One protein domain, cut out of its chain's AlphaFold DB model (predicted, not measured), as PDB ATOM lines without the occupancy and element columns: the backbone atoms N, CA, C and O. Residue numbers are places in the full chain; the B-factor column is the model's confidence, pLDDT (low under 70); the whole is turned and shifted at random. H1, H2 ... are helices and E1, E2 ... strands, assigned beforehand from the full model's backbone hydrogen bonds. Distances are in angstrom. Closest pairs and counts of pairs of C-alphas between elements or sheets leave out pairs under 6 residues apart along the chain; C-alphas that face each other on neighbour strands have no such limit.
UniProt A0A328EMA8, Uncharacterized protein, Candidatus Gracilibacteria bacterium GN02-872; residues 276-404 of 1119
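Overview. This is residues 276 to 404 of the 1119 residues of an uncharacterized protein of Candidatus Gracilibacteria bacterium GN02-872 (UniProt A0A328EMA8). Helix H1 forms the core: the long helix H5 crosses its first half and runs on past it as an arm, the helical hairpin of H3 and H4 packs at its other end through H3, and a small two-strand hairpin, E1 and E2, packs on its residues 288 to 296. Residues 394 to 404, the end of H5, stick out free. The printed part has 129 residues, with five named helices and two named strands in the order H1, H2, E1, E2, H3, H4, H5; the sheet, order E1 - E2, is antiparallel, and the class is mostly helix. The whole is loose, with a radius of gyration of the C-alphas of 17.6 A, and elongated, spanning 58 by 37 by 28 A.

Along the chain. H1, residues 276 to 298, begins at C-alpha 276 (2.132, 32.569, 45.014) and is 32.9 A long. H2 is residues 303 to 306. Strand E1 is residues 310 to 313 and E2 residues 319 to 323. H3, residues 333 to 349, begins at C-alpha 333 (-6.006, 11.983, 16.100) and measures 23.9 A. H4, residues 352 to 361, measures 13.9 A. H5, residues 373 to 404, is 45.9 A long and ends at C-alpha 404 (20.400, 48.035, 51.040).

Arrangement. The hub is H3, which touches H1, H2 and H4. With residues 339 to 344 alone it touches residues 297 to 298 of H1, about perpendicular at 78 degrees; the closest C-alphas, of Leu 297 and Leu 340, are 5.4 A apart. H3 and H4 form a helical hairpin at a shallow tilt of 14 degrees, opposite ways, with the C-alphas of Ile 346 and Phe 354 closest at 5.9 A. H2 and H3 only just touch, with 3 pairs of C-alphas within 8 A, the closest those of Phe 303 and Glu 333 at 6.2 A. Residues 276 to 286 of H1 touch residues 379 to 389 of H5 at a steep tilt of 42 degrees, opposite ways; the C-alphas of Tyr 279 and Val 385 are closest, 6.1 A apart. The closest C-alphas of H1 and E1, of Ala 292 and Phe 312, are 6.3 A apart. E1 and E2 form an antiparallel hairpin with N 312 and O 320 at 2.9 A and N 320 and O 312 at 2.7 A, within hydrogen-bond range. H3 and H5 are apart, and so are H4 and H5. In H1, H3, H4 and H5 every O i to N i+4 pair is within hydrogen-bond range; H2 is too short for such a pair.

Size, cuts and confidence. The C-alphas of Lys 304 and Ile 404, the two farthest apart, are 59.4 A apart. The printed part has no cut. The link from H4 to H5, 11 residues, is long. Mean pLDDT of the printed part is 79.4; it is under 70 at residue 352, residues 363 to 371, residue 390 and residues 394 to 404.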
ATOM      1  N   LYS A 276       0.972  33.469  44.935       85.25
ATOM      2  CA  LYS A 276       2.132  32.569  45.014       85.25
ATOM      3  C   LYS A 276       1.734  31.093  44.897       85.25
ATOM      4  O   LYS A 276       2.396  30.358  44.171       85.25
ATOM      5  N   GLN A 277       0.696  30.673  45.615       86.00
ATOM      6  CA  GLN A 277       0.217  29.288  45.604       86.00
ATOM      7  C   GLN A 277      -0.397  28.948  44.247       86.00
ATOM      8  O   GLN A 277       0.020  27.974  43.630       86.00
ATOM      9  N   LEU A 278      -1.256  29.824  43.716       86.94
ATOM     10  CA  LEU A 278      -1.848  29.683  42.387       86.94
ATOM     11  C   LEU A 278      -0.774  29.534  41.298       86.94
ATOM     12  O   LEU A 278      -0.870  28.667  40.434       86.94
ATOM     13  N   TYR A 279       0.288  30.346  41.349       88.94
ATOM     14  CA  TYR A 279       1.406  30.242  40.408       88.94
ATOM     15  C   TYR A 279       2.111  28.877  40.468       88.94
ATOM     16  O   TYR A 279       2.351  28.278  39.416       88.94
ATOM     17  N   GLU A 280       2.461  28.393  41.665       87.81
ATOM     18  CA  GLU A 280       3.150  27.105  41.813       87.81
ATOM     19  C   GLU A 280       2.235  25.932  41.443       87.81
ATOM     20  O   GLU A 280       2.669  25.038  40.718       87.81
ATOM     21  N   GLU A 281       0.958  25.962  41.828       87.44
ATOM     22  CA  GLU A 281      -0.007  24.927  41.446       87.44
ATOM     23  C   GLU A 281      -0.209  24.865  39.933       87.44
ATOM     24  O   GLU A 281      -0.086  23.793  39.339       87.44
ATOM     25  N   MET A 282      -0.415  26.007  39.269       88.56
ATOM     26  CA  MET A 282      -0.554  26.039  37.813       88.56
ATOM     27  C   MET A 282       0.722  25.578  37.099       88.56
ATOM     28  O   MET A 282       0.654  24.897  36.072       88.56
ATOM     29  N   LYS A 283       1.897  25.932  37.631       90.00
ATOM     30  CA  LYS A 283       3.195  25.496  37.104       90.00
ATOM     31  C   LYS A 283       3.357  23.981  37.223       90.00
ATOM     32  O   LYS A 283       3.745  23.343  36.243       90.00
ATOM     33  N   MET A 284       3.035  23.413  38.386       86.88
ATOM     34  CA  MET A 284       3.107  21.973  38.634       86.88
ATOM     35  C   MET A 284       2.083  21.205  37.802       86.88
ATOM     36  O   MET A 284       2.444  20.226  37.150       86.88
ATOM     37  N   PHE A 285       0.838  21.680  37.736       87.94
ATOM     38  CA  PHE A 285      -0.206  21.088  36.901       87.94
ATOM     39  C   PHE A 285       0.209  21.066  35.427       87.94
ATOM     40  O   PHE A 285       0.219  20.007  34.800       87.94
ATOM     41  N   LYS A 286       0.680  22.200  34.892       88.88
ATOM     42  CA  LYS A 286       1.214  22.293  33.524       88.88
ATOM     43  C   LYS A 286       2.356  21.310  33.271       88.88
ATOM     44  O   LYS A 286       2.399  20.678  32.214       88.88
ATOM     45  N   ALA A 287       3.302  21.209  34.205       85.81
ATOM     46  CA  ALA A 287       4.441  20.306  34.083       85.81
ATOM     47  C   ALA A 287       3.991  18.838  34.063       85.81
ATOM     48  O   ALA A 287       4.379  18.107  33.154       85.81
ATOM     49  N   ARG A 288       3.114  18.434  34.994       88.12
ATOM     50  CA  ARG A 288       2.547  17.076  35.063       88.12
ATOM     51  C   ARG A 288       1.781  16.722  33.794       88.12
ATOM     52  O   ARG A 288       2.077  15.703  33.187       88.12
ATOM     53  N   GLN A 289       0.881  17.594  33.337       89.19
ATOM     54  CA  GLN A 289       0.099  17.403  32.111       89.19
ATOM     55  C   GLN A 289       0.999  17.188  30.884       89.19
ATOM     56  O   GLN A 289       0.775  16.271  30.095       89.19
ATOM     57  N   LYS A 290       2.070  17.982  30.749       89.44
ATOM     58  CA  LYS A 290       3.039  17.843  29.652       89.44
ATOM     59  C   LYS A 290       3.861  16.560  29.744       89.44
ATOM     60  O   LYS A 290       4.050  15.891  28.729       89.44
ATOM     61  N   SER A 291       4.369  16.232  30.930       88.50
ATOM     62  CA  SER A 291       5.158  15.017  31.156       88.50
ATOM     63  C   SER A 291       4.324  13.764  30.904       88.50
ATOM     64  O   SER A 291       4.764  12.882  30.176       88.50
ATOM     65  N   ALA A 292       3.095  13.730  31.418       88.56
ATOM     66  CA  ALA A 292       2.138  12.649  31.223       88.56
ATOM     67  C   ALA A 292       1.789  12.452  29.738       88.56
ATOM     68  O   ALA A 292       1.850  11.333  29.228       88.56
ATOM     69  N   PHE A 293       1.528  13.546  29.015       90.50
ATOM     70  CA  PHE A 293       1.299  13.522  27.568       90.50
ATOM     71  C   PHE A 293       2.501  12.947  26.805       90.50
ATOM     72  O   PHE A 293       2.358  12.063  25.960       90.50
ATOM     73  N   PHE A 294       3.715  13.401  27.126       88.94
ATOM     74  CA  PHE A 294       4.929  12.891  26.489       88.94
ATOM     75  C   PHE A 294       5.240  11.439  26.850       88.94
ATOM     76  O   PHE A 294       5.705  10.713  25.973       88.94
ATOM     77  N   GLN A 295       4.948  10.998  28.074       88.75
ATOM     78  CA  GLN A 295       5.110   9.601  28.466       88.75
ATOM     79  C   GLN A 295       4.204   8.692  27.629       88.75
ATOM     80  O   GLN A 295       4.678   7.695  27.096       88.75
ATOM     81  N   GLN A 296       2.934   9.058  27.427       89.38
ATOM     82  CA  GLN A 296       2.028   8.281  26.573       89.38
ATOM     83  C   GLN A 296       2.507   8.216  25.112       89.38
ATOM     84  O   GLN A 296       2.427   7.158  24.484       89.38
ATOM     85  N   LEU A 297       3.065   9.311  24.578       89.94
ATOM     86  CA  LEU A 297       3.675   9.308  23.242       89.94
ATOM     87  C   LEU A 297       4.894   8.372  23.166       89.94
ATOM     88  O   LEU A 297       5.026   7.619  22.204       89.94
ATOM     89  N   GLN A 298       5.764   8.383  24.179       87.62
ATOM     90  CA  GLN A 298       6.942   7.505  24.257       87.62
ATOM     91  C   GLN A 298       6.551   6.029  24.406       87.62
ATOM     92  O   GLN A 298       7.120   5.151  23.757       87.62
ATOM     93  N   SER A 299       5.512   5.745  25.194       86.06
ATOM     94  CA  SER A 299       4.916   4.411  25.323       86.06
ATOM     95  C   SER A 299       4.157   3.957  24.071       86.06
ATOM     96  O   SER A 299       3.664   2.832  24.034       86.06
ATOM     97  N   LYS A 300       4.078   4.801  23.030       89.56
ATOM     98  CA  LYS A 300       3.384   4.531  21.763       89.56
ATOM     99  C   LYS A 300       1.914   4.160  21.973       89.56
ATOM    100  O   LYS A 300       1.370   3.337  21.236       89.56
ATOM    101  N   THR A 301       1.274   4.778  22.964       88.38
ATOM    102  CA  THR A 301      -0.136   4.546  23.283       88.38
ATOM    103  C   THR A 301      -1.003   4.858  22.055       88.38
ATOM    104  O   THR A 301      -0.883   5.953  21.494       88.38
ATOM    105  N   PRO A 302      -1.874   3.938  21.600       88.38
ATOM    106  CA  PRO A 302      -2.805   4.216  20.507       88.38
ATOM    107  C   PRO A 302      -3.747   5.374  20.855       88.38
ATOM    108  O   PRO A 302      -4.198   5.460  21.995       88.38
ATOM    109  N   PHE A 303      -4.116   6.215  19.882       89.38
ATOM    110  CA  PHE A 303      -4.976   7.385  20.123       89.38
ATOM    111  C   PHE A 303      -6.308   7.034  20.812       89.38
ATOM    112  O   PHE A 303      -6.754   7.745  21.707       89.38
ATOM    113  N   LYS A 304      -6.905   5.881  20.482       86.06
ATOM    114  CA  LYS A 304      -8.127   5.395  21.149       86.06
ATOM    115  C   LYS A 304      -7.954   5.197  22.663       86.06
ATOM    116  O   LYS A 304      -8.883   5.471  23.406       86.06
ATOM    117  N   LYS A 305      -6.764   4.775  23.109       87.31
ATOM    118  CA  LYS A 305      -6.416   4.573  24.529       87.31
ATOM    119  C   LYS A 305      -5.831   5.820  25.194       87.31
ATOM    120  O   LYS A 305      -5.779   5.898  26.412       87.31
ATOM    121  N   PHE A 306      -5.379   6.800  24.411       86.94
ATOM    122  CA  PHE A 306      -4.791   8.043  24.917       86.94
ATOM    123  C   PHE A 306      -5.765   8.835  25.807       86.94
ATOM    124  O   PHE A 306      -5.342   9.429  26.798       86.94
ATOM    125  N   LYS A 307      -7.065   8.810  25.475       83.62
ATOM    126  CA  LYS A 307      -8.115   9.534  26.211       83.62
ATOM    127  C   LYS A 307      -8.597   8.822  27.482       83.62
ATOM    128  O   LYS A 307      -9.399   9.391  28.222       83.62
ATOM    129  N   GLU A 308      -8.140   7.599  27.739       86.69
ATOM    130  CA  GLU A 308      -8.519   6.827  28.922       86.69
ATOM    131  C   GLU A 308      -7.623   7.183  30.127       86.69
ATOM    132  O   GLU A 308      -6.456   7.548  29.946       86.69
ATOM    133  N   PRO A 309      -8.135   7.083  31.370       86.81
ATOM    134  CA  PRO A 309      -7.308   7.215  32.567       86.81
ATOM    135  C   PRO A 309      -6.168   6.195  32.573       86.81
ATOM    136  O   PRO A 309      -6.366   5.025  32.248       86.81
ATOM    137  N   PHE A 310      -4.982   6.609  33.010       88.75
ATOM    138  CA  PHE A 310      -3.816   5.731  33.085       88.75
ATOM    139  C   PHE A 310      -3.004   5.977  34.354       88.75
ATOM    140  O   PHE A 310      -3.203   6.943  35.084       88.75
ATOM    141  N   THR A 311      -2.081   5.067  34.646       87.75
ATOM    142  CA  THR A 311      -1.136   5.264  35.745       87.75
ATOM    143  C   THR A 311       0.039   6.106  35.256       87.75
ATOM    144  O   THR A 311       0.764   5.677  34.360       87.75
ATOM    145  N   PHE A 312       0.234   7.277  35.855       87.62
ATOM    146  CA  PHE A 312       1.323   8.202  35.546       87.62
ATOM    147  C   PHE A 312       2.331   8.217  36.695       87.62
ATOM    148  O   PHE A 312       1.935   8.319  37.851       87.62
ATOM    149  N   THR A 313       3.626   8.137  36.395       83.56
ATOM    150  CA  THR A 313       4.680   8.368  37.392       83.56
ATOM    151  C   THR A 313       5.400   9.643  37.003       83.56
ATOM    152  O   THR A 313       5.923   9.728  35.893       83.56
ATOM    153  N   ASP A 314       5.396  10.640  37.882       79.25
ATOM    154  CA  ASP A 314       6.064  11.904  37.593       79.25
ATOM    155  C   ASP A 314       7.588  11.820  37.768       79.25
ATOM    156  O   ASP A 314       8.155  10.791  38.140       79.25
ATOM    157  N   ASN A 315       8.268  12.924  37.464       71.88
ATOM    158  CA  ASN A 315       9.727  13.004  37.521       71.88
ATOM    159  C   ASN A 315      10.284  12.896  38.954       71.88
ATOM    160  O   ASN A 315      11.489  12.719  39.107       71.88
ATOM    161  N   GLU A 316       9.434  13.010  39.980       75.38
ATOM    162  CA  GLU A 316       9.789  12.833  41.395       75.38
ATOM    163  C   GLU A 316       9.554  11.383  41.859       75.38
ATOM    164  O   GLU A 316       9.799  11.046  43.014       75.38
ATOM    165  N   GLY A 317       9.099  10.500  40.959       77.00
ATOM    166  CA  GLY A 317       8.804   9.102  41.263       77.00
ATOM    167  C   GLY A 317       7.433   8.884  41.907       77.00
ATOM    168  O   GLY A 317       7.122   7.758  42.300       77.00
ATOM    169  N   ILE A 318       6.586   9.916  41.996       79.69
ATOM    170  CA  ILE A 318       5.252   9.811  42.596       79.69
ATOM    171  C   ILE A 318       4.293   9.186  41.583       79.69
ATOM    172  O   ILE A 318       4.184   9.628  40.438       79.69
ATOM    173  N   LYS A 319       3.576   8.146  42.018       86.06
ATOM    174  CA  LYS A 319       2.646   7.375  41.187       86.06
ATOM    175  C   LYS A 319       1.210   7.881  41.344       86.06
ATOM    176  O   LYS A 319       0.596   7.716  42.394       86.06
ATOM    177  N   HIS A 320       0.656   8.414  40.264       83.12
ATOM    178  CA  HIS A 320      -0.707   8.927  40.142       83.12
ATOM    179  C   HIS A 320      -1.585   7.881  39.438       83.12
ATOM    180  O   HIS A 320      -1.366   7.565  38.266       83.12
ATOM    181  N   LYS A 321      -2.557   7.299  40.150       84.50
ATOM    182  CA  LYS A 321      -3.538   6.359  39.570       84.50
ATOM    183  C   LYS A 321      -4.654   7.135  38.866       84.50
ATOM    184  O   LYS A 321      -4.998   8.224  39.307       84.50
ATOM    185  N   GLU A 322      -5.210   6.561  37.798       84.62
ATOM    186  CA  GLU A 322      -6.341   7.134  37.040       84.62
ATOM    187  C   GLU A 322      -6.096   8.564  36.509       84.62
ATOM    188  O   GLU A 322      -7.023   9.345  36.308       84.62
ATOM    189  N   PHE A 323      -4.835   8.906  36.236       86.75
ATOM    190  CA  PHE A 323      -4.433  10.215  35.738       86.75
ATOM    191  C   PHE A 323      -4.951  10.449  34.312       86.75
ATOM    192  O   PHE A 323      -4.894   9.552  33.465       86.75
ATOM    193  N   ARG A 324      -5.414  11.672  34.026       85.06
ATOM    194  CA  ARG A 324      -5.857  12.104  32.692       85.06
ATOM    195  C   ARG A 324      -5.053  13.309  32.209       85.06
ATOM    196  O   ARG A 324      -4.767  14.241  32.960       85.06
ATOM    197  N   THR A 325      -4.733  13.319  30.918       85.44
ATOM    198  CA  THR A 325      -4.093  14.444  30.221       85.44
ATOM    199  C   THR A 325      -5.129  15.514  29.837       85.44
ATOM    200  O   THR A 325      -5.338  15.814  28.665       85.44
ATOM    201  N   GLU A 326      -5.805  16.083  30.838       85.19
ATOM    202  CA  GLU A 326      -6.909  17.053  30.721       85.19
ATOM    203  C   GLU A 326      -6.630  18.223  29.765       85.19
ATOM    204  O   GLU A 326      -7.497  18.590  28.976       85.19
ATOM    205  N   LEU A 327      -5.406  18.766  29.763       85.19
ATOM    206  CA  LEU A 327      -5.030  19.875  28.871       85.19
ATOM    207  C   LEU A 327      -4.911  19.475  27.392       85.19
ATOM    208  O   LEU A 327      -4.798  20.344  26.529       85.19
ATOM    209  N   PHE A 328      -4.898  18.176  27.104       87.06
ATOM    210  CA  PHE A 328      -4.727  17.597  25.773       87.06
ATOM    211  C   PHE A 328      -5.945  16.776  25.331       87.06
ATOM    212  O   PHE A 328      -5.892  16.091  24.310       87.06
ATOM    213  N   PHE A 329      -7.039  16.811  26.093       82.00
ATOM    214  CA  PHE A 329      -8.204  15.959  25.858       82.00
ATOM    215  C   PHE A 329      -8.924  16.268  24.531       82.00
ATOM    216  O   PHE A 329      -9.516  15.386  23.898       82.00
ATOM    217  N   ASP A 330      -8.840  17.524  24.095       78.19
ATOM    218  CA  ASP A 330      -9.393  18.059  22.852       78.19
ATOM    219  C   ASP A 330      -8.509  17.800  21.623       78.19
ATOM    220  O   ASP A 330      -8.911  18.146  20.515       78.19
ATOM    221  N   VAL A 331      -7.338  17.170  21.784       84.69
ATOM    222  CA  VAL A 331      -6.455  16.880  20.650       84.69
ATOM    223  C   VAL A 331      -7.124  15.901  19.677       84.69
ATOM    224  O   VAL A 331      -7.721  14.890  20.078       84.69
ATOM    225  N   GLU A 332      -7.015  16.198  18.385       84.81
ATOM    226  CA  GLU A 332      -7.476  15.321  17.307       84.81
ATOM    227  C   GLU A 332      -6.414  14.268  16.960       84.81
ATOM    228  O   GLU A 332      -5.210  14.470  17.160       84.81
ATOM    229  N   GLU A 333      -6.860  13.136  16.409       86.56
ATOM    230  CA  GLU A 333      -6.006  11.983  16.100       86.56
ATOM    231  C   GLU A 333      -4.848  12.342  15.162       86.56
ATOM    232  O   GLU A 333      -3.715  11.901  15.366       86.56
ATOM    233  N   GLU A 334      -5.104  13.191  14.164       85.38
ATOM    234  CA  GLU A 334      -4.089  13.668  13.224       85.38
ATOM    235  C   GLU A 334      -2.923  14.357  13.952       85.38
ATOM    236  O   GLU A 334      -1.751  14.052  13.708       85.38
ATOM    237  N   TYR A 335      -3.231  15.263  14.881       85.06
ATOM    238  CA  TYR A 335      -2.232  16.034  15.622       85.06
ATOM    239  C   TYR A 335      -1.508  15.184  16.666       85.06
ATOM    240  O   TYR A 335      -0.291  15.317  16.825       85.06
ATOM    241  N   TYR A 336      -2.220  14.261  17.319       87.69
ATOM    242  CA  TYR A 336      -1.604  13.261  18.188       87.69
ATOM    243  C   TYR A 336      -0.599  12.397  17.417       87.69
ATOM    244  O   TYR A 336       0.543  12.234  17.848       87.69
ATOM    245  N   ASN A 337      -0.977  11.905  16.235       87.50
ATOM    246  CA  ASN A 337      -0.117  11.072  15.400       87.50
ATOM    247  C   ASN A 337       1.098  11.839  14.858       87.50
ATOM    248  O   ASN A 337       2.199  11.286  14.830       87.50
ATOM    249  N   LYS A 338       0.947  13.123  14.511       86.31
ATOM    250  CA  LYS A 338       2.079  14.006  14.175       86.31
ATOM    251  C   LYS A 338       3.052  14.148  15.350       86.31
ATOM    252  O   LYS A 338       4.262  14.011  15.169       86.31
ATOM    253  N   MET A 339       2.545  14.344  16.568       87.06
ATOM    254  CA  MET A 339       3.370  14.412  17.782       87.06
ATOM    255  C   MET A 339       4.035  13.076  18.130       87.06
ATOM    256  O   MET A 339       5.178  13.052  18.601       87.06
ATOM    257  N   LEU A 340       3.353  11.961  17.871       89.88
ATOM    258  CA  LEU A 340       3.886  10.613  18.029       89.88
ATOM    259  C   LEU A 340       5.015  10.344  17.028       89.88
ATOM    260  O   LEU A 340       6.054   9.810  17.408       89.88
ATOM    261  N   ASP A 341       4.852  10.751  15.769       88.31
ATOM    262  CA  ASP A 341       5.887  10.652  14.739       88.31
ATOM    263  C   ASP A 341       7.114  11.512  15.078       88.31
ATOM    264  O   ASP A 341       8.243  11.017  15.060       88.31
ATOM    265  N   LEU A 342       6.907  12.763  15.503       86.88
ATOM    266  CA  LEU A 342       7.987  13.612  16.010       86.88
ATOM    267  C   LEU A 342       8.690  12.969  17.211       86.88
ATOM    268  O   LEU A 342       9.916  12.981  17.282       86.88
ATOM    269  N   THR A 343       7.947  12.350  18.130       88.06
ATOM    270  CA  THR A 343       8.522  11.642  19.286       88.06
ATOM    271  C   THR A 343       9.352  10.433  18.854       88.06
ATOM    272  O   THR A 343      10.492  10.306  19.293       88.06
ATOM    273  N   LYS A 344       8.868   9.621  17.906       87.38
ATOM    274  CA  LYS A 344       9.638   8.514  17.309       87.38
ATOM    275  C   LYS A 344      10.908   9.012  16.617       87.38
ATOM    276  O   LYS A 344      11.967   8.398  16.747       87.38
ATOM    277  N   LYS A 345      10.830  10.130  15.889       85.62
ATOM    278  CA  LYS A 345      11.994  10.775  15.260       85.62
ATOM    279  C   LYS A 345      12.996  11.259  16.309       85.62
ATOM    280  O   LYS A 345      14.199  11.093  16.104       85.62
ATOM    281  N   ILE A 346      12.531  11.801  17.436       84.69
ATOM    282  CA  ILE A 346      13.383  12.204  18.566       84.69
ATOM    283  C   ILE A 346      14.041  10.989  19.225       84.69
ATOM    284  O   ILE A 346      15.229  11.060  19.507       84.69
ATOM    285  N   GLU A 347      13.326   9.887  19.446       82.31
ATOM    286  CA  GLU A 347      13.895   8.662  20.035       82.31
ATOM    287  C   GLU A 347      14.964   8.038  19.134       82.31
ATOM    288  O   GLU A 347      16.023   7.651  19.616       82.31
ATOM    289  N   LYS A 348      14.725   8.004  17.815       80.75
ATOM    290  CA  LYS A 348      15.677   7.446  16.844       80.75
ATOM    291  C   LYS A 348      16.915   8.317  16.627       80.75
ATOM    292  O   LYS A 348      18.011   7.793  16.499       80.75
ATOM    293  N   SER A 349      16.741   9.635  16.514       77.88
ATOM    294  CA  SER A 349      17.825  10.552  16.112       77.88
ATOM    295  C   SER A 349      18.420  11.356  17.265       77.88
ATOM    296  O   SER A 349      19.480  11.960  17.131       77.88
ATOM    297  N   GLY A 350      17.708  11.460  18.387       71.62
ATOM    298  CA  GLY A 350      18.068  12.333  19.495       71.62
ATOM    299  C   GLY A 350      18.105  13.830  19.157       71.62
ATOM    300  O   GLY A 350      18.611  14.587  19.990       71.62
ATOM    301  N   SER A 351      17.622  14.249  17.978       73.56
ATOM    302  CA  SER A 351      17.816  15.591  17.413       73.56
ATOM    303  C   SER A 351      17.069  16.688  18.174       73.56
ATOM    304  O   SER A 351      15.852  16.618  18.376       73.56
ATOM    305  N   ASN A 352      17.789  17.757  18.531       69.56
ATOM    306  CA  ASN A 352      17.206  18.956  19.137       69.56
ATOM    307  C   ASN A 352      16.263  19.700  18.176       69.56
ATOM    308  O   ASN A 352      15.335  20.353  18.643       69.56
ATOM    309  N   LYS A 353      16.419  19.533  16.854       77.50
ATOM    310  CA  LYS A 353      15.513  20.099  15.841       77.50
ATOM    311  C   LYS A 353      14.100  19.545  15.988       77.50
ATOM    312  O   LYS A 353      13.163  20.318  16.120       77.50
ATOM    313  N   PHE A 354      13.955  18.221  16.070       75.88
ATOM    314  CA  PHE A 354      12.643  17.602  16.276       75.88
ATOM    315  C   PHE A 354      12.088  17.884  17.676       75.88
ATOM    316  O   PHE A 354      10.879  18.005  17.831       75.88
ATOM    317  N   LYS A 355      12.944  18.049  18.698       75.12
ATOM    318  CA  LYS A 355      12.496  18.516  20.023       75.12
ATOM    319  C   LYS A 355      11.941  19.943  19.971       75.12
ATOM    320  O   LYS A 355      10.929  20.194  20.623       75.12
ATOM    321  N   LYS A 356      12.586  20.841  19.216       75.81
ATOM    322  CA  LYS A 356      12.138  22.221  18.983       75.81
ATOM    323  C   LYS A 356      10.834  22.230  18.189       75.81
ATOM    324  O   LYS A 356       9.860  22.765  18.684       75.81
ATOM    325  N   GLU A 357      10.766  21.496  17.081       77.75
ATOM    326  CA  GLU A 357       9.558  21.330  16.258       77.75
ATOM    327  C   GLU A 357       8.380  20.767  17.069       77.75
ATOM    328  O   GLU A 357       7.283  21.312  17.032       77.75
ATOM    329  N   ARG A 358       8.616  19.742  17.900       80.81
ATOM    330  CA  ARG A 358       7.618  19.198  18.837       80.81
ATOM    331  C   ARG A 358       7.197  20.216  19.906       80.81
ATOM    332  O   ARG A 358       6.067  20.173  20.383       80.81
ATOM    333  N   GLY A 359       8.103  21.100  20.319       75.25
ATOM    334  CA  GLY A 359       7.821  22.197  21.246       75.25
ATOM    335  C   GLY A 359       6.993  23.311  20.605       75.25
ATOM    336  O   GLY A 359       6.010  23.744  21.197       75.25
ATOM    337  N   ASP A 360       7.349  23.716  19.389       71.69
ATOM    338  CA  ASP A 360       6.651  24.733  18.603       71.69
ATOM    339  C   ASP A 360       5.239  24.260  18.239       71.69
ATOM    340  O   ASP A 360       4.286  25.030  18.308       71.69
ATOM    341  N   PHE A 361       5.065  22.966  17.967       75.06
ATOM    342  CA  PHE A 361       3.759  22.366  17.686       75.06
ATOM    343  C   PHE A 361       2.762  22.486  18.849       75.06
ATOM    344  O   PHE A 361       1.561  22.593  18.626       75.06
ATOM    345  N   LEU A 362       3.254  22.530  20.093       71.81
ATOM    346  CA  LEU A 362       2.439  22.802  21.286       71.81
ATOM    347  C   LEU A 362       2.089  24.292  21.457       71.81
ATOM    348  O   LEU A 362       1.278  24.631  22.319       71.81
ATOM    349  N   LEU A 363       2.743  25.185  20.707       63.09
ATOM    350  CA  LEU A 363       2.627  26.644  20.810       63.09
ATOM    351  C   LEU A 363       1.927  27.288  19.600       63.09
ATOM    352  O   LEU A 363       1.480  28.429  19.713       63.09
ATOM    353  N   PHE A 364       1.823  26.592  18.465       61.00
ATOM    354  CA  PHE A 364       1.254  27.121  17.224       61.00
ATOM    355  C   PHE A 364      -0.273  27.310  17.308       61.00
ATOM    356  O   PHE A 364      -1.032  26.350  17.405       61.00
ATOM    357  N   GLN A 365      -0.712  28.570  17.215       51.72
ATOM    358  CA  GLN A 365      -2.072  28.980  16.848       51.72
ATOM    359  C   GLN A 365      -1.981  29.699  15.498       51.72
ATOM    360  O   GLN A 365      -1.945  30.928  15.456       51.72
ATOM    361  N   ASP A 366      -1.865  28.968  14.391       42.00
ATOM    362  CA  ASP A 366      -2.030  29.629  13.095       42.00
ATOM    363  C   ASP A 366      -3.522  29.867  12.834       42.00
ATOM    364  O   ASP A 366      -4.367  29.104  13.307       42.00
ATOM    365  N   LYS A 367      -3.851  30.944  12.111       40.31
ATOM    366  CA  LYS A 367      -5.193  31.564  11.975       40.31
ATOM    367  C   LYS A 367      -6.320  30.676  11.390       40.31
ATOM    368  O   LYS A 367      -7.376  31.197  11.040       40.31
ATOM    369  N   GLY A 368      -6.148  29.358  11.323       42.97
ATOM    370  CA  GLY A 368      -7.167  28.397  10.897       42.97
ATOM    371  C   GLY A 368      -7.165  27.033  11.605       42.97
ATOM    372  O   GLY A 368      -8.104  26.274  11.388       42.97
ATOM    373  N   THR A 369      -6.188  26.697  12.458       49.72
ATOM    374  CA  THR A 369      -6.028  25.328  13.005       49.72
ATOM    375  C   THR A 369      -6.036  25.293  14.539       49.72
ATOM    376  O   THR A 369      -5.192  25.881  15.209       49.72
ATOM    377  N   LYS A 370      -7.029  24.590  15.109       53.00
ATOM    378  CA  LYS A 370      -7.331  24.487  16.553       53.00
ATOM    379  C   LYS A 370      -6.753  23.205  17.186       53.00
ATOM    380  O   LYS A 370      -7.487  22.443  17.798       53.00
ATOM    381  N   SER A 371      -5.460  22.934  17.041       60.75
ATOM    382  CA  SER A 371      -4.899  21.615  17.389       60.75
ATOM    383  C   SER A 371      -4.670  21.348  18.890       60.75
ATOM    384  O   SER A 371      -4.583  20.184  19.269       60.75
ATOM    385  N   PHE A 372      -4.602  22.376  19.755       74.88
ATOM    386  CA  PHE A 372      -4.357  22.236  21.211       74.88
ATOM    387  C   PHE A 372      -5.009  23.365  22.040       74.88
ATOM    388  O   PHE A 372      -4.319  24.154  22.699       74.88
ATOM    389  N   LYS A 373      -6.339  23.512  21.974       75.69
ATOM    390  CA  LYS A 373      -7.045  24.666  22.564       75.69
ATOM    391  C   LYS A 373      -6.979  24.656  24.096       75.69
ATOM    392  O   LYS A 373      -6.715  25.713  24.670       75.69
ATOM    393  N   GLY A 374      -7.141  23.498  24.743       78.94
ATOM    394  CA  GLY A 374      -7.044  23.350  26.205       78.94
ATOM    395  C   GLY A 374      -5.676  23.765  26.758       78.94
ATOM    396  O   GLY A 374      -5.569  24.673  27.587       78.94
ATOM    397  N   TRP A 375      -4.602  23.174  26.226       85.19
ATOM    398  CA  TRP A 375      -3.216  23.496  26.589       85.19
ATOM    399  C   TRP A 375      -2.866  24.968  26.345       85.19
ATOM    400  O   TRP A 375      -2.251  25.620  27.195       85.19
ATOM    401  N   SER A 376      -3.263  25.505  25.188       78.31
ATOM    402  CA  SER A 376      -2.989  26.892  24.818       78.31
ATOM    403  C   SER A 376      -3.740  27.886  25.714       78.31
ATOM    404  O   SER A 376      -3.132  28.833  26.221       78.31
ATOM    405  N   GLY A 377      -5.027  27.630  25.981       79.19
ATOM    406  CA  GLY A 377      -5.853  28.424  26.891       79.19
ATOM    407  C   GLY A 377      -5.260  28.472  28.298       79.19
ATOM    408  O   GLY A 377      -5.000  29.554  28.822       79.19
ATOM    409  N   PHE A 378      -4.911  27.310  28.857       86.00
ATOM    410  CA  PHE A 378      -4.256  27.238  30.163       86.00
ATOM    411  C   PHE A 378      -2.914  27.983  30.187       86.00
ATOM    412  O   PHE A 378      -2.615  28.714  31.131       86.00
ATOM    413  N   CYS A 379      -2.086  27.840  29.144       83.25
ATOM    414  CA  CYS A 379      -0.804  28.541  29.062       83.25
ATOM    415  C   CYS A 379      -0.957  30.069  29.028       83.25
ATOM    416  O   CYS A 379      -0.100  30.767  29.577       83.25
ATOM    417  N   SER A 380      -2.024  30.583  28.408       82.12
ATOM    418  CA  SER A 380      -2.355  32.011  28.402       82.12
ATOM    419  C   SER A 380      -2.675  32.515  29.811       82.12
ATOM    420  O   SER A 380      -2.087  33.500  30.263       82.12
ATOM    421  N   GLU A 381      -3.524  31.799  30.551       85.00
ATOM    422  CA  GLU A 381      -3.875  32.153  31.933       85.00
ATOM    423  C   GLU A 381      -2.674  32.025  32.880       85.00
ATOM    424  O   GLU A 381      -2.365  32.954  33.630       85.00
ATOM    425  N   TYR A 382      -1.896  30.943  32.758       86.81
ATOM    426  CA  TYR A 382      -0.641  30.773  33.496       86.81
ATOM    427  C   TYR A 382       0.321  31.941  33.260       86.81
ATOM    428  O   TYR A 382       0.947  32.431  34.198       86.81
ATOM    429  N   LYS A 383       0.427  32.435  32.017       83.94
ATOM    430  CA  LYS A 383       1.271  33.589  31.690       83.94
ATOM    431  C   LYS A 383       0.810  34.848  32.429       83.94
ATOM    432  O   LYS A 383       1.660  35.572  32.945       83.94
ATOM    433  N   LYS A 384      -0.500  35.105  32.526       84.25
ATOM    434  CA  LYS A 384      -1.040  36.256  33.271       84.25
ATOM    435  C   LYS A 384      -0.706  36.173  34.764       84.25
ATOM    436  O   LYS A 384      -0.260  37.168  35.338       84.25
ATOM    437  N   VAL A 385      -0.871  34.999  35.378       85.31
ATOM    438  CA  VAL A 385      -0.536  34.767  36.796       85.31
ATOM    439  C   VAL A 385       0.975  34.878  37.027       85.31
ATOM    440  O   VAL A 385       1.408  35.578  37.940       85.31
ATOM    441  N   ALA A 386       1.797  34.283  36.157       82.12
ATOM    442  CA  ALA A 386       3.257  34.353  36.231       82.12
ATOM    443  C   ALA A 386       3.790  35.788  36.090       82.12
ATOM    444  O   ALA A 386       4.720  36.175  36.800       82.12
ATOM    445  N   MET A 387       3.196  36.598  35.207       79.19
ATOM    446  CA  MET A 387       3.533  38.017  35.072       79.19
ATOM    447  C   MET A 387       3.199  38.805  36.340       79.19
ATOM    448  O   MET A 387       4.010  39.618  36.780       79.19
ATOM    449  N   GLU A 388       2.035  38.558  36.946       81.25
ATOM    450  CA  GLU A 388       1.645  39.217  38.193       81.25
ATOM    451  C   GLU A 388       2.568  38.798  39.349       81.25
ATOM    452  O   GLU A 388       3.126  39.663  40.025       81.25
ATOM    453  N   TYR A 389       2.833  37.497  39.518       82.06
ATOM    454  CA  TYR A 389       3.799  36.979  40.494       82.06
ATOM    455  C   TYR A 389       5.187  37.612  40.307       82.06
ATOM    456  O   TYR A 389       5.773  38.144  41.255       82.06
ATOM    457  N   GLY A 390       5.694  37.621  39.070       69.00
ATOM    458  CA  GLY A 390       6.982  38.216  38.720       69.00
ATOM    459  C   GLY A 390       7.041  39.711  39.034       69.00
ATOM    460  O   GLY A 390       8.014  40.172  39.633       69.00
ATOM    461  N   LYS A 391       5.977  40.459  38.716       77.44
ATOM    462  CA  LYS A 391       5.850  41.885  39.040       77.44
ATOM    463  C   LYS A 391       5.930  42.124  40.548       77.44
ATOM    464  O   LYS A 391       6.745  42.931  40.989       77.44
ATOM    465  N   ARG A 392       5.137  41.411  41.356       78.50
ATOM    466  CA  ARG A 392       5.122  41.584  42.823       78.50
ATOM    467  C   ARG A 392       6.445  41.179  43.471       78.50
ATOM    468  O   ARG A 392       6.941  41.887  44.349       78.50
ATOM    469  N   LYS A 393       7.064  40.093  42.997       73.56
ATOM    470  CA  LYS A 393       8.404  39.668  43.425       73.56
ATOM    471  C   LYS A 393       9.458  40.732  43.103       73.56
ATOM    472  O   LYS A 393      10.268  41.061  43.967       73.56
ATOM    473  N   ALA A 394       9.421  41.306  41.899       64.06
ATOM    474  CA  ALA A 394      10.324  42.380  41.491       64.06
ATOM    475  C   ALA A 394      10.119  43.663  42.314       64.06
ATOM    476  O   ALA A 394      11.103  44.267  42.730       64.06
ATOM    477  N   GLU A 395       8.873  44.047  42.615       69.88
ATOM    478  CA  GLU A 395       8.565  45.184  43.500       69.88
ATOM    479  C   GLU A 395       9.175  44.993  44.899       69.88
ATOM    480  O   GLU A 395       9.804  45.909  45.430       69.88
ATOM    481  N   SER A 396       9.037  43.796  45.488       69.62
ATOM    482  CA  SER A 396       9.656  43.478  46.782       69.62
ATOM    483  C   SER A 396      11.182  43.526  46.703       69.62
ATOM    484  O   SER A 396      11.807  44.150  47.553       69.62
ATOM    485  N   LEU A 397      11.789  42.896  45.692       61.53
ATOM    486  CA  LEU A 397      13.245  42.892  45.506       61.53
ATOM    487  C   LEU A 397      13.801  44.298  45.255       61.53
ATOM    488  O   LEU A 397      14.879  44.623  45.741       61.53
ATOM    489  N   SER A 398      13.073  45.149  44.528       60.25
ATOM    490  CA  SER A 398      13.450  46.549  44.315       60.25
ATOM    491  C   SER A 398      13.484  47.313  45.632       60.25
ATOM    492  O   SER A 398      14.460  48.000  45.908       60.25
ATOM    493  N   LEU A 399      12.469  47.147  46.486       61.94
ATOM    494  CA  LEU A 399      12.448  47.759  47.816       61.94
ATOM    495  C   LEU A 399      13.545  47.204  48.732       61.94
ATOM    496  O   LEU A 399      14.099  47.950  49.532       61.94
ATOM    497  N   GLU A 400      13.883  45.918  48.614       57.72
ATOM    498  CA  GLU A 400      15.017  45.324  49.331       57.72
ATOM    499  C   GLU A 400      16.353  45.911  48.853       57.72
ATOM    500  O   GLU A 400      17.199  46.248  49.677       57.72
ATOM    501  N   ARG A 401      16.523  46.124  47.543       55.09
ATOM    502  CA  ARG A 401      17.690  46.820  46.978       55.09
ATOM    503  C   ARG A 401      17.748  48.280  47.417       55.09
ATOM    504  O   ARG A 401      18.812  48.739  47.810       55.09
ATOM    505  N   GLU A 402      16.627  48.998  47.402       57.22
ATOM    506  CA  GLU A 402      16.537  50.370  47.918       57.22
ATOM    507  C   GLU A 402      16.877  50.440  49.410       57.22
ATOM    508  O   GLU A 402      17.563  51.371  49.826       57.22
ATOM    509  N   LYS A 403      16.442  49.453  50.207       61.38
ATOM    510  CA  LYS A 403      16.809  49.331  51.622       61.38
ATOM    511  C   LYS A 403      18.324  49.174  51.775       61.38
ATOM    512  O   LYS A 403      18.920  49.933  52.525       61.38
ATOM    513  N   ILE A 404      18.943  48.269  51.017       54.34
ATOM    514  CA  ILE A 404      20.400  48.035  51.040       54.34
ATOM    515  C   ILE A 404      21.179  49.283  50.593       54.34
ATOM    516  O   ILE A 404      22.186  49.643  51.194       54.34
TER     517      ILE A 404